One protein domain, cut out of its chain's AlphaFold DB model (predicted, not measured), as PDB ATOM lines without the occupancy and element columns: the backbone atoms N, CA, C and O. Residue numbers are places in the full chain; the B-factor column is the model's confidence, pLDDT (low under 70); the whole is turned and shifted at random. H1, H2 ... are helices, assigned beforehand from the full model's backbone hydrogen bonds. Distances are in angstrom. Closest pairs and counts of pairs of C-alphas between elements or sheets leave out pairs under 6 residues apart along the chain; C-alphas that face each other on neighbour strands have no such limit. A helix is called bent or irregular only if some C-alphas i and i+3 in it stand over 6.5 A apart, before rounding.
ATOM      1  N   VAL A  77     240.774 172.541 310.834       92.38
ATOM      2  CA  VAL A  77     241.343 172.313 309.495       92.38
ATOM      3  C   VAL A  77     242.716 171.622 309.550       92.38
ATOM      4  O   VAL A  77     243.029 170.802 308.687       92.38
ATOM      5  N   VAL A  78     243.514 171.865 310.598       93.38
ATOM      6  CA  VAL A  78     244.843 171.245 310.741       93.38
ATOM      7  C   VAL A  78     244.774 169.756 311.092       93.38
ATOM      8  O   VAL A  78     245.767 169.053 310.930       93.38
ATOM      9  N   LEU A  79     243.610 169.220 311.475       94.12
ATOM     10  CA  LEU A  79     243.442 167.775 311.678       94.12
ATOM     11  C   LEU A  79     243.707 166.972 310.396       94.12
ATOM     12  O   LEU A  79     244.130 165.821 310.481       94.12
ATOM     13  N   GLY A  80     243.549 167.578 309.213       93.75
ATOM     14  CA  GLY A  80     243.987 166.962 307.957       93.75
ATOM     15  C   GLY A  80     245.496 166.695 307.928       93.75
ATOM     16  O   GLY A  80     245.924 165.628 307.495       93.75
ATOM     17  N   ALA A  81     246.308 167.613 308.462       93.12
ATOM     18  CA  ALA A  81     247.748 167.407 308.587       93.12
ATOM     19  C   ALA A  81     248.079 166.308 309.607       93.12
ATOM     20  O   ALA A  81     248.955 165.486 309.342       93.12
ATOM     21  N   LYS A  82     247.338 166.227 310.723       93.75
ATOM     22  CA  LYS A  82     247.499 165.113 311.670       93.75
ATOM     23  C   LYS A  82     247.163 163.769 311.031       93.75
ATOM     24  O   LYS A  82     247.872 162.796 311.254       93.75
ATOM     25  N   ALA A  83     246.111 163.708 310.219       93.94
ATOM     26  CA  ALA A  83     245.752 162.484 309.516       93.94
ATOM     27  C   ALA A  83     246.877 162.020 308.575       93.94
ATOM     28  O   ALA A  83     247.191 160.835 308.545       93.94
ATOM     29  N   LEU A  84     247.524 162.941 307.849       93.81
ATOM     30  CA  LEU A  84     248.666 162.615 306.984       93.81
ATOM     31  C   LEU A  84     249.888 162.128 307.777       93.81
ATOM     32  O   LEU A  84     250.518 161.151 307.378       93.81
ATOM     33  N   ASP A  85     250.192 162.772 308.903       92.69
ATOM     34  CA  ASP A  85     251.234 162.344 309.846       92.69
ATOM     35  C   ASP A  85     250.974 160.914 310.365       92.69
ATOM     36  O   ASP A  85     251.826 160.037 310.247       92.69
ATOM     37  N   MET A  86     249.747 160.623 310.802       92.06
ATOM     38  CA  MET A  86     249.364 159.284 311.268       92.06
ATOM     39  C   MET A  86     249.387 158.233 310.152       92.06
ATOM     40  O   MET A  86     249.794 157.099 310.384       92.06
ATOM     41  N   LEU A  87     248.982 158.585 308.927       93.50
ATOM     42  CA  LEU A  87     249.088 157.684 307.775       93.50
ATOM     43  C   LEU A  87     250.551 157.359 307.445       93.50
ATOM     44  O   LEU A  87     250.849 156.227 307.064       93.50
ATOM     45  N   SER A  88     251.454 158.327 307.607       93.06
ATOM     46  CA  SER A  88     252.897 158.141 307.440       93.06
ATOM     47  C   SER A  88     253.469 157.185 308.491       93.06
ATOM     48  O   SER A  88     254.187 156.250 308.131       93.06
ATOM     49  N   ASP A  89     253.111 157.369 309.764       91.94
ATOM     50  CA  ASP A  89     253.513 156.477 310.862       91.94
ATOM     51  C   ASP A  89     252.944 155.060 310.675       91.94
ATOM     52  O   ASP A  89     253.645 154.063 310.851       91.94
ATOM     53  N   TYR A  90     251.688 154.946 310.237       92.12
ATOM     54  CA  TYR A  90     251.062 153.652 309.958       92.12
ATOM     55  C   TYR A  90     251.742 152.932 308.788       92.12
ATOM     56  O   TYR A  90     252.019 151.734 308.860       92.12
ATOM     57  N   HIS A  91     252.054 153.659 307.710       92.88
ATOM     58  CA  HIS A  91     252.759 153.104 306.555       92.88
ATOM     59  C   HIS A  91     254.138 152.544 306.929       92.88
ATOM     60  O   HIS A  91     254.564 151.530 306.374       92.88
ATOM     61  N   GLN A  92     254.811 153.181 307.887       90.38
ATOM     62  CA  GLN A  92     256.116 152.776 308.411       90.38
ATOM     63  C   GLN A  92     256.027 151.708 309.516       90.38
ATOM     64  O   GLN A  92     257.060 151.201 309.943       90.38
ATOM     65  N   GLN A  93     254.808 151.276 309.870       86.50
ATOM     66  CA  GLN A  93     254.493 150.268 310.892       86.50
ATOM     67  C   GLN A  93     254.801 150.702 312.331       86.50
ATOM     68  O   GLN A  93     254.998 149.859 313.208       86.50
ATOM     69  N   ASP A  94     254.796 152.005 312.587       83.12
ATOM     70  CA  ASP A  94     255.150 152.566 313.895       83.12
ATOM     71  C   ASP A  94     253.952 152.704 314.824       83.12
ATOM     72  O   ASP A  94     254.117 152.785 316.038       83.12
ATOM     73  N   ILE A  95     252.754 152.714 314.242       84.62
ATOM     74  CA  ILE A  95     251.487 152.703 314.962       84.62
ATOM     75  C   ILE A  95     250.621 151.555 314.460       84.62
ATOM     76  O   ILE A  95     250.622 151.201 313.278       84.62
ATOM     77  N   GLN A  96     249.859 150.974 315.371       84.94
ATOM     78  CA  GLN A  96     248.868 149.944 315.106       84.94
ATOM     79  C   GLN A  96     247.510 150.571 314.758       84.94
ATOM     80  O   GLN A  96     247.233 151.714 315.120       84.94
ATOM     81  N   PRO A  97     246.588 149.829 314.114       84.56
ATOM     82  CA  PRO A  97     245.258 150.348 313.793       84.56
ATOM     83  C   PRO A  97     244.469 150.900 314.994       84.56
ATOM     84  O   PRO A  97     243.738 151.876 314.855       84.56
ATOM     85  N   CYS A  98     244.635 150.301 316.176       82.44
ATOM     86  CA  CYS A  98     244.047 150.761 317.443       82.44
ATOM     87  C   CYS A  98     244.560 152.141 317.888       82.44
ATOM     88  O   CYS A  98     243.851 152.853 318.594       82.44
ATOM     89  N   GLU A  99     245.752 152.533 317.448       82.56
ATOM     90  CA  GLU A  99     246.386 153.823 317.730       82.56
ATOM     91  C   GLU A  99     246.010 154.880 316.674       82.56
ATOM     92  O   GLU A  99     246.375 156.042 316.793       82.56
ATOM     93  N   MET A 100     245.233 154.534 315.641       83.44
ATOM     94  CA  MET A 100     244.810 155.502 314.619       83.44
ATOM     95  C   MET A 100     243.624 156.386 315.046       83.44
ATOM     96  O   MET A 100     243.156 157.208 314.257       83.44
ATOM     97  N   ASN A 101     243.125 156.238 316.275       86.38
ATOM     98  CA  ASN A 101     242.083 157.094 316.837       86.38
ATOM     99  C   ASN A 101     242.681 158.017 317.905       86.38
ATOM    100  O   ASN A 101     243.185 157.546 318.922       86.38
ATOM    101  N   VAL A 102     242.603 159.326 317.667       85.06
ATOM    102  CA  VAL A 102     243.108 160.364 318.571       85.06
ATOM    103  C   VAL A 102     242.043 161.414 318.837       85.06
ATOM    104  O   VAL A 102     241.254 161.760 317.955       85.06
ATOM    105  N   VAL A 103     242.059 161.957 320.051       85.94
ATOM    106  CA  VAL A 103     241.267 163.126 320.440       85.94
ATOM    107  C   VAL A 103     242.234 164.279 320.676       85.94
ATOM    108  O   VAL A 103     243.213 164.120 321.399       85.94
ATOM    109  N   ILE A 104     241.983 165.412 320.020       87.31
ATOM    110  CA  ILE A 104     242.850 166.593 320.062       87.31
ATOM    111  C   ILE A 104     241.982 167.828 320.293       87.31
ATOM    112  O   ILE A 104     241.064 168.097 319.513       87.31
ATOM    113  N   ASP A 105     242.327 168.609 321.313       90.06
ATOM    114  CA  ASP A 105     241.717 169.911 321.572       90.06
ATOM    115  C   ASP A 105     242.246 170.942 320.581       90.06
ATOM    116  O   ASP A 105     243.314 171.534 320.747       90.06
ATOM    117  N   ILE A 106     241.503 171.106 319.489       91.19
ATOM    118  CA  ILE A 106     241.942 171.908 318.345       91.19
ATOM    119  C   ILE A 106     241.136 173.187 318.140       91.19
ATOM    120  O   ILE A 106     241.531 174.035 317.346       91.19
ATOM    121  N   PHE A 107     240.000 173.322 318.823       93.81
ATOM    122  CA  PHE A 107     239.148 174.492 318.679       93.81
ATOM    123  C   PHE A 107     239.637 175.633 319.562       93.81
ATOM    124  O   PHE A 107     239.755 175.479 320.775       93.81
ATOM    125  N   GLN A 108     239.848 176.795 318.955       95.31
ATOM    126  CA  GLN A 108     240.059 178.054 319.663       95.31
ATOM    127  C   GLN A 108     239.013 179.084 319.243       95.31
ATOM    128  O   GLN A 108     238.434 179.008 318.155       95.31
ATOM    129  N   SER A 109     238.778 180.063 320.115       95.56
ATOM    130  CA  SER A 109     237.868 181.172 319.841       95.56
ATOM    131  C   SER A 109     238.531 182.252 318.988       95.56
ATOM    132  O   SER A 109     239.682 182.628 319.213       95.56
ATOM    133  N   SER A 110     237.779 182.835 318.052       94.94
ATOM    134  CA  SER A 110     238.215 184.019 317.302       94.94
ATOM    135  C   SER A 110     238.496 185.228 318.209       94.94
ATOM    136  O   SER A 110     239.269 186.107 317.832       94.94
ATOM    137  N   LEU A 111     237.931 185.252 319.425       93.44
ATOM    138  CA  LEU A 111     238.129 186.315 320.418       93.44
ATOM    139  C   LEU A 111     239.532 186.323 321.042       93.44
ATOM    140  O   LEU A 111     239.951 187.336 321.594       93.44
ATOM    141  N   GLU A 112     240.277 185.223 320.942       88.75
ATOM    142  CA  GLU A 112     241.631 185.103 321.501       88.75
ATOM    143  C   GLU A 112     242.705 185.745 320.597       88.75
ATOM    144  O   GLU A 112     243.881 185.799 320.953       88.75
ATOM    145  N   GLY A 113     242.323 186.239 319.411       85.50
ATOM    146  CA  GLY A 113     243.225 186.898 318.455       85.50
ATOM    147  C   GLY A 113     244.114 185.944 317.645       85.50
ATOM    148  O   GLY A 113     244.865 186.379 316.770       85.50
ATOM    149  N   ASN A 114     244.015 184.638 317.895       90.50
ATOM    150  CA  ASN A 114     244.790 183.609 317.205       90.50
ATOM    151  C   ASN A 114     244.326 183.354 315.768       90.50
ATOM    152  O   ASN A 114     245.160 183.052 314.913       90.50
ATOM    153  N   MET A 115     243.039 183.571 315.483       92.69
ATOM    154  CA  MET A 115     242.451 183.407 314.153       92.69
ATOM    155  C   MET A 115     243.235 184.164 313.071       92.69
ATOM    156  O   MET A 115     243.693 183.564 312.103       92.69
ATOM    157  N   SER A 116     243.458 185.470 313.248       90.94
ATOM    158  CA  SER A 116     244.132 186.291 312.232       90.94
ATOM    159  C   SER A 116     245.584 185.871 312.000       90.94
ATOM    160  O   SER A 116     246.057 185.905 310.867       90.94
ATOM    161  N   ARG A 117     246.301 185.450 313.053       91.25
ATOM    162  CA  ARG A 117     247.670 184.925 312.914       91.25
ATOM    163  C   ARG A 117     247.685 183.603 312.156       91.25
ATOM    164  O   ARG A 117     248.502 183.435 311.256       91.25
ATOM    165  N   PHE A 118     246.771 182.699 312.497       92.69
ATOM    166  CA  PHE A 118     246.632 181.414 311.824       92.69
ATOM    167  C   PHE A 118     246.309 181.584 310.332       92.69
ATOM    168  O   PHE A 118     247.032 181.062 309.487       92.69
ATOM    169  N   LEU A 119     245.284 182.377 309.998       91.00
ATOM    170  CA  LEU A 119     244.894 182.644 308.609       91.00
ATOM    171  C   LEU A 119     246.023 183.311 307.816       91.00
ATOM    172  O   LEU A 119     246.303 182.912 306.688       91.00
ATOM    173  N   LYS A 120     246.748 184.258 308.424       91.00
ATOM    174  CA  LYS A 120     247.929 184.865 307.798       91.00
ATOM    175  C   LYS A 120     249.010 183.827 307.490       91.00
ATOM    176  O   LYS A 120     249.577 183.855 306.404       91.00
ATOM    177  N   ASN A 121     249.281 182.895 308.405       90.44
ATOM    178  CA  ASN A 121     250.255 181.827 308.162       90.44
ATOM    179  C   ASN A 121     249.833 180.895 307.014       90.44
ATOM    180  O   ASN A 121     250.712 180.414 306.299       90.44
ATOM    181  N   LEU A 122     248.527 180.661 306.827       86.69
ATOM    182  CA  LEU A 122     247.995 179.908 305.685       86.69
ATOM    183  C   LEU A 122     248.173 180.665 304.362       86.69
ATOM    184  O   LEU A 122     248.649 180.085 303.390       86.69
ATOM    185  N   VAL A 123     247.814 181.951 304.327       86.69
ATOM    186  CA  VAL A 123     247.879 182.783 303.112       86.69
ATOM    187  C   VAL A 123     249.321 183.055 302.679       86.69
ATOM    188  O   VAL A 123     249.626 182.994 301.492       86.69
ATOM    189  N   ASP A 124     250.221 183.303 303.633       89.88
ATOM    190  CA  ASP A 124     251.642 183.568 303.371       89.88
ATOM    191  C   ASP A 124     252.447 182.287 303.061       89.88
ATOM    192  O   ASP A 124     253.680 182.323 303.064       89.88
ATOM    193  N   ASP A 125     251.771 181.144 302.887       82.38
ATOM    194  CA  ASP A 125     252.362 179.810 302.729       82.38
ATOM    195  C   ASP A 125     253.386 179.477 303.828       82.38
ATOM    196  O   ASP A 125     254.292 178.678 303.648       82.38
ATOM    197  N   SER A 126     253.291 180.084 305.015       86.81
ATOM    198  CA  SER A 126     254.308 179.918 306.063       86.81
ATOM    199  C   SER A 126     254.289 178.533 306.711       86.81
ATOM    200  O   SER A 126     255.189 178.220 307.493       86.81
ATOM    201  N   LEU A 127     253.314 177.690 306.364       84.81
ATOM    202  CA  LEU A 127     253.241 176.311 306.834       84.81
ATOM    203  C   LEU A 127     254.415 175.445 306.362       84.81
ATOM    204  O   LEU A 127     254.760 174.503 307.068       84.81
ATOM    205  N   HIS A 128     255.086 175.777 305.250       88.44
ATOM    206  CA  HIS A 128     256.281 175.038 304.803       88.44
ATOM    207  C   HIS A 128     257.441 175.071 305.815       88.44
ATOM    208  O   HIS A 128     258.381 174.290 305.703       88.44
ATOM    209  N   LYS A 129     257.406 175.998 306.782       90.75
ATOM    210  CA  LYS A 129     258.404 176.114 307.856       90.75
ATOM    211  C   LYS A 129     258.197 175.081 308.962       90.75
ATOM    212  O   LYS A 129     259.084 174.899 309.792       90.75
ATOM    213  N   ILE A 130     257.029 174.444 308.997       93.38
ATOM    214  CA  ILE A 130     256.711 173.389 309.950       93.38
ATOM    215  C   ILE A 130     257.283 172.081 309.404       93.38
ATOM    216  O   ILE A 130     256.887 171.583 308.353       93.38
ATOM    217  N   ASP A 131     258.220 171.520 310.150       94.19
ATOM    218  CA  ASP A 131     258.699 170.161 309.986       94.19
ATOM    219  C   ASP A 131     257.677 169.204 310.600       94.19
ATOM    220  O   ASP A 131     257.669 168.942 311.803       94.19
ATOM    221  N   PHE A 132     256.795 168.680 309.754       93.69
ATOM    222  CA  PHE A 132     255.757 167.743 310.175       93.69
ATOM    223  C   PHE A 132     256.317 166.439 310.750       93.69
ATOM    224  O   PHE A 132     255.618 165.799 311.532       93.69
ATOM    225  N   SER A 133     257.570 166.066 310.452       92.62
ATOM    226  CA  SER A 133     258.175 164.863 311.038       92.62
ATOM    227  C   SER A 133     258.290 164.958 312.559       92.62
ATOM    228  O   SER A 133     258.273 163.934 313.231       92.62
ATOM    229  N   ARG A 134     258.301 166.174 313.123       94.75
ATOM    230  CA  ARG A 134     258.261 166.430 314.569       94.75
ATOM    231  C   ARG A 134     257.001 165.904 315.253       94.75
ATOM    232  O   ARG A 134     257.028 165.783 316.472       94.75
ATOM    233  N   PHE A 135     255.913 165.636 314.534       93.38
ATOM    234  CA  PHE A 135     254.664 165.123 315.117       93.38
ATOM    235  C   PHE A 135     254.548 163.595 315.085       93.38
ATOM    236  O   PHE A 135     253.676 163.045 315.767       93.38
ATOM    237  N   SER A 136     255.454 162.936 314.360       90.19
ATOM    238  CA  SER A 136     255.564 161.481 314.302       90.19
ATOM    239  C   SER A 136     256.004 160.927 315.650       90.19
ATOM    240  O   SER A 136     256.916 161.471 316.278       90.19
ATOM    241  N   GLN A 137     255.449 159.780 316.048       81.25
ATOM    242  CA  GLN A 137     255.863 159.085 317.278       81.25
ATOM    243  C   GLN A 137     257.329 158.620 317.265       81.25
ATOM    244  O   GLN A 137     257.893 158.276 318.305       81.25
ATOM    245  N   ARG A 138     257.955 158.585 316.087       82.56
ATOM    246  CA  ARG A 138     259.341 158.140 315.900       82.56
ATOM    247  C   ARG A 138     260.366 159.240 316.068       82.56
ATOM    248  O   ARG A 138     261.561 158.948 316.159       82.56
ATOM    249  N   HIS A 139     259.933 160.495 316.045       89.88
ATOM    250  CA  HIS A 139     260.870 161.598 316.066       89.88
ATOM    251  C   HIS A 139     261.562 161.657 317.440       89.88
ATOM    252  O   HIS A 139     260.869 161.705 318.461       89.88
ATOM    253  N   PRO A 140     262.910 161.699 317.517       89.62
ATOM    254  CA  PRO A 140     263.629 161.752 318.798       89.62
ATOM    255  C   PRO A 140     263.191 162.920 319.690       89.62
ATOM    256  O   PRO A 140     263.259 162.850 320.913       89.62
ATOM    257  N   GLU A 141     262.714 163.987 319.054       91.94
ATOM    258  CA  GLU A 141     262.164 165.181 319.688       91.94
ATOM    259  C   GLU A 141     260.685 165.363 319.312       91.94
ATOM    260  O   GLU A 141     260.298 166.409 318.789       91.94
ATOM    261  N   THR A 142     259.876 164.312 319.471       91.81
ATOM    262  CA  THR A 142     258.433 164.360 319.179       91.81
ATOM    263  C   THR A 142     257.778 165.546 319.899       91.81
ATOM    264  O   THR A 142     258.002 165.773 321.091       91.81
ATOM    265  N   ALA A 143     256.979 166.313 319.166       93.81
ATOM    266  CA  ALA A 143     256.258 167.490 319.625       93.81
ATOM    267  C   ALA A 143     254.753 167.215 319.724       93.81
ATOM    268  O   ALA A 143     254.202 166.375 319.012       93.81
ATOM    269  N   LEU A 144     254.071 167.974 320.580       92.69
ATOM    270  CA  LEU A 144     252.617 167.950 320.672       92.69
ATOM    271  C   LEU A 144     251.996 168.509 319.386       92.69
ATOM    272  O   LEU A 144     252.274 169.644 318.992       92.69
ATOM    273  N   PHE A 145     251.094 167.742 318.775       93.69
ATOM    274  CA  PHE A 145     250.270 168.244 317.683       93.69
ATOM    275  C   PHE A 145     249.202 169.193 318.246       93.69
ATOM    276  O   PHE A 145     248.239 168.754 318.870       93.69
ATOM    277  N   SER A 146     249.379 170.497 318.045       93.12
ATOM    278  CA  SER A 146     248.492 171.536 318.582       93.12
ATOM    279  C   SER A 146     248.316 172.670 317.582       93.12
ATOM    280  O   SER A 146     249.216 172.938 316.784       93.12
ATOM    281  N   LEU A 147     247.185 173.379 317.656       93.56
ATOM    282  CA  LEU A 147     246.952 174.565 316.829       93.56
ATOM    283  C   LEU A 147     248.019 175.649 317.062       93.56
ATOM    284  O   LEU A 147     248.398 176.350 316.127       93.56
ATOM    285  N   GLU A 148     248.547 175.746 318.285       92.88
ATOM    286  CA  GLU A 148     249.570 176.727 318.660       92.88
ATOM    287  C   GLU A 148     250.825 176.616 317.788       92.88
ATOM    288  O   GLU A 148     251.335 177.634 317.327       92.88
ATOM    289  N   THR A 149     251.276 175.404 317.448       93.69
ATOM    290  CA  THR A 149     252.431 175.234 316.551       93.69
ATOM    291  C   THR A 149     252.175 175.816 315.157       93.69
ATOM    292  O   THR A 149     253.086 176.377 314.552       93.69
ATOM    293  N   PHE A 150     250.933 175.785 314.667       93.19
ATOM    294  CA  PHE A 150     250.559 176.404 313.387       93.19
ATOM    295  C   PHE A 150     250.406 177.931 313.477       93.19
ATOM    296  O   PHE A 150     250.427 178.616 312.452       93.19
ATOM    297  N   ILE A 151     250.278 178.482 314.686       93.00
ATOM    298  CA  ILE A 151     250.169 179.923 314.945       93.00
ATOM    299  C   ILE A 151     251.550 180.542 315.186       93.00
ATOM    300  O   ILE A 151     251.902 181.528 314.534       93.00
ATOM    301  N   SER A 152     252.335 179.979 316.108       92.06
ATOM    302  CA  SER A 152     253.614 180.538 316.563       92.06
ATOM    303  C   SER A 152     254.846 179.882 315.949       92.06
ATOM    304  O   SER A 152     255.955 180.356 316.195       92.06
ATOM    305  N   GLN A 153     254.685 178.807 315.164       89.50
ATOM    306  CA  GLN A 153     255.794 178.024 314.588       89.50
ATOM    307  C   GLN A 153     256.769 177.506 315.655       89.50
ATOM    308  O   GLN A 153     257.944 177.258 315.390       89.50
ATOM    309  N   THR A 154     256.268 177.343 316.879       92.56
ATOM    310  CA  THR A 154     257.015 176.822 318.019       92.56
ATOM    311  C   THR A 154     256.477 175.440 318.369       92.56
ATOM    312  O   THR A 154     255.271 175.244 318.539       92.56
ATOM    313  N   TYR A 155     257.376 174.462 318.465       94.19
ATOM    314  CA  TYR A 155     257.020 173.112 318.887       94.19
ATOM    315  C   TYR A 155     256.794 173.080 320.391       94.19
ATOM    316  O   TYR A 155     257.678 173.447 321.167       94.19
ATOM    317  N   LEU A 156     255.617 172.616 320.795       92.00
ATOM    318  CA  LEU A 156     255.314 172.378 322.196       92.00
ATOM    319  C   LEU A 156     255.796 170.978 322.603       92.00
ATOM    320  O   LEU A 156     255.688 170.040 321.804       92.00
ATOM    321  N   PRO A 157     256.330 170.809 323.824       90.06
ATOM    322  CA  PRO A 157     256.668 169.488 324.332       90.06
ATOM    323  C   PRO A 157     255.400 168.650 324.529       90.06
ATOM    324  O   PRO A 157     254.310 169.189 324.734       90.06
ATOM    325  N   LEU A 158     255.550 167.326 324.509       86.50
ATOM    326  CA  LEU A 158     254.477 166.427 324.927       86.50
ATOM    327  C   LEU A 158     254.111 166.684 326.405       86.50
ATOM    328  O   LEU A 158     255.006 166.963 327.212       86.50
TER     329      LEU A 158
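AT A GLANCE: This is residues 77 to 158 of the 174 residues of an uncharacterized protein of Thalassotalea euphylliae (UniProt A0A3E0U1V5). One long helix, H1, runs along much of the length of this elongated domain, and at the end where H1 begins, H3 and H6 cross nearly at right angles, with H4 near them. The chain folds back and forth along the length: past H1 and the short H2 at the other end it returns through a long stretch with no named element, residues 101 to 113, and after H3 and H4 it comes back to H5, which packs on H1. The printed part has 82 residues with six named helices, in the order H1 to H6, and no named strand. The class is all helix, with 43 of the 82 printed residues in helices. The whole is compact, with a radius of gyration of the C-alphas of 13.3 A, and the C-alphas span 39 by 23 by 21 A.

IN THESE COORDINATES: H1, residues 77 to 91, is the longest helix, 22.5 A from C-alpha 77 at (241.343, 172.313, 309.495) to C-alpha 91 at (252.759, 153.104, 306.555). It is neither bent nor irregular, but only just: C-alphas 77 and 80 are 6.2 A apart. H2 holds residues 97 to 100. H3, residues 114 to 123, measures 14.5 A. H4 is residues 126 to 129 and H5 is residues 132 to 135. H6, residues 147 to 152, measures 9.0 A and ends at C-alpha 152, (253.614, 180.538, 316.563).

HOW THE PARTS SIT: H1 touches H5 with residues 82 to 85 alone, and their closest C-alphas, those of Asp 85 and Phe 135, are 6.9 A apart. H1 and H2 are close but not clearly touching, with the closest C-alphas, of Met 86 and Met 100, 6.8 A apart. H1 and H6 are also close but not clearly touching, about perpendicular at 73 degrees; their closest C-alphas, of Val 78 and Leu 147, are 7.2 A apart. H3 touches H6 about perpendicular, at 77 degrees, and the closest C-alphas, of Phe 118 and Ile 151, are 4.9 A apart. H4 is close but not clearly touching to H3, with the closest C-alphas, of Asn 121 and Leu 127, 6.4 A apart. H4 is likewise close but not clearly touching to H6, with the closest C-alphas, of Leu 127 and Phe 150, 7.1 A apart. H1 and H3 are apart. Residues 143 to 144 pair antiparallel with residues 156 to 157. In H3 and H6 every O i to N i+4 pair is within hydrogen-bond range, in H1 10 of 11 are, and H2, H4 and H5 are too short for such a pair.

THE WHOLE: The two C-alphas farthest apart, those of Gln 93 and Leu 111, are 40.7 A apart. The printed part has no cut. The links from H2 to H3 and from H5 to H6 are long, with 13 and 11 residues. The mean pLDDT of the printed part is 90.4, and no printed residue is under 70.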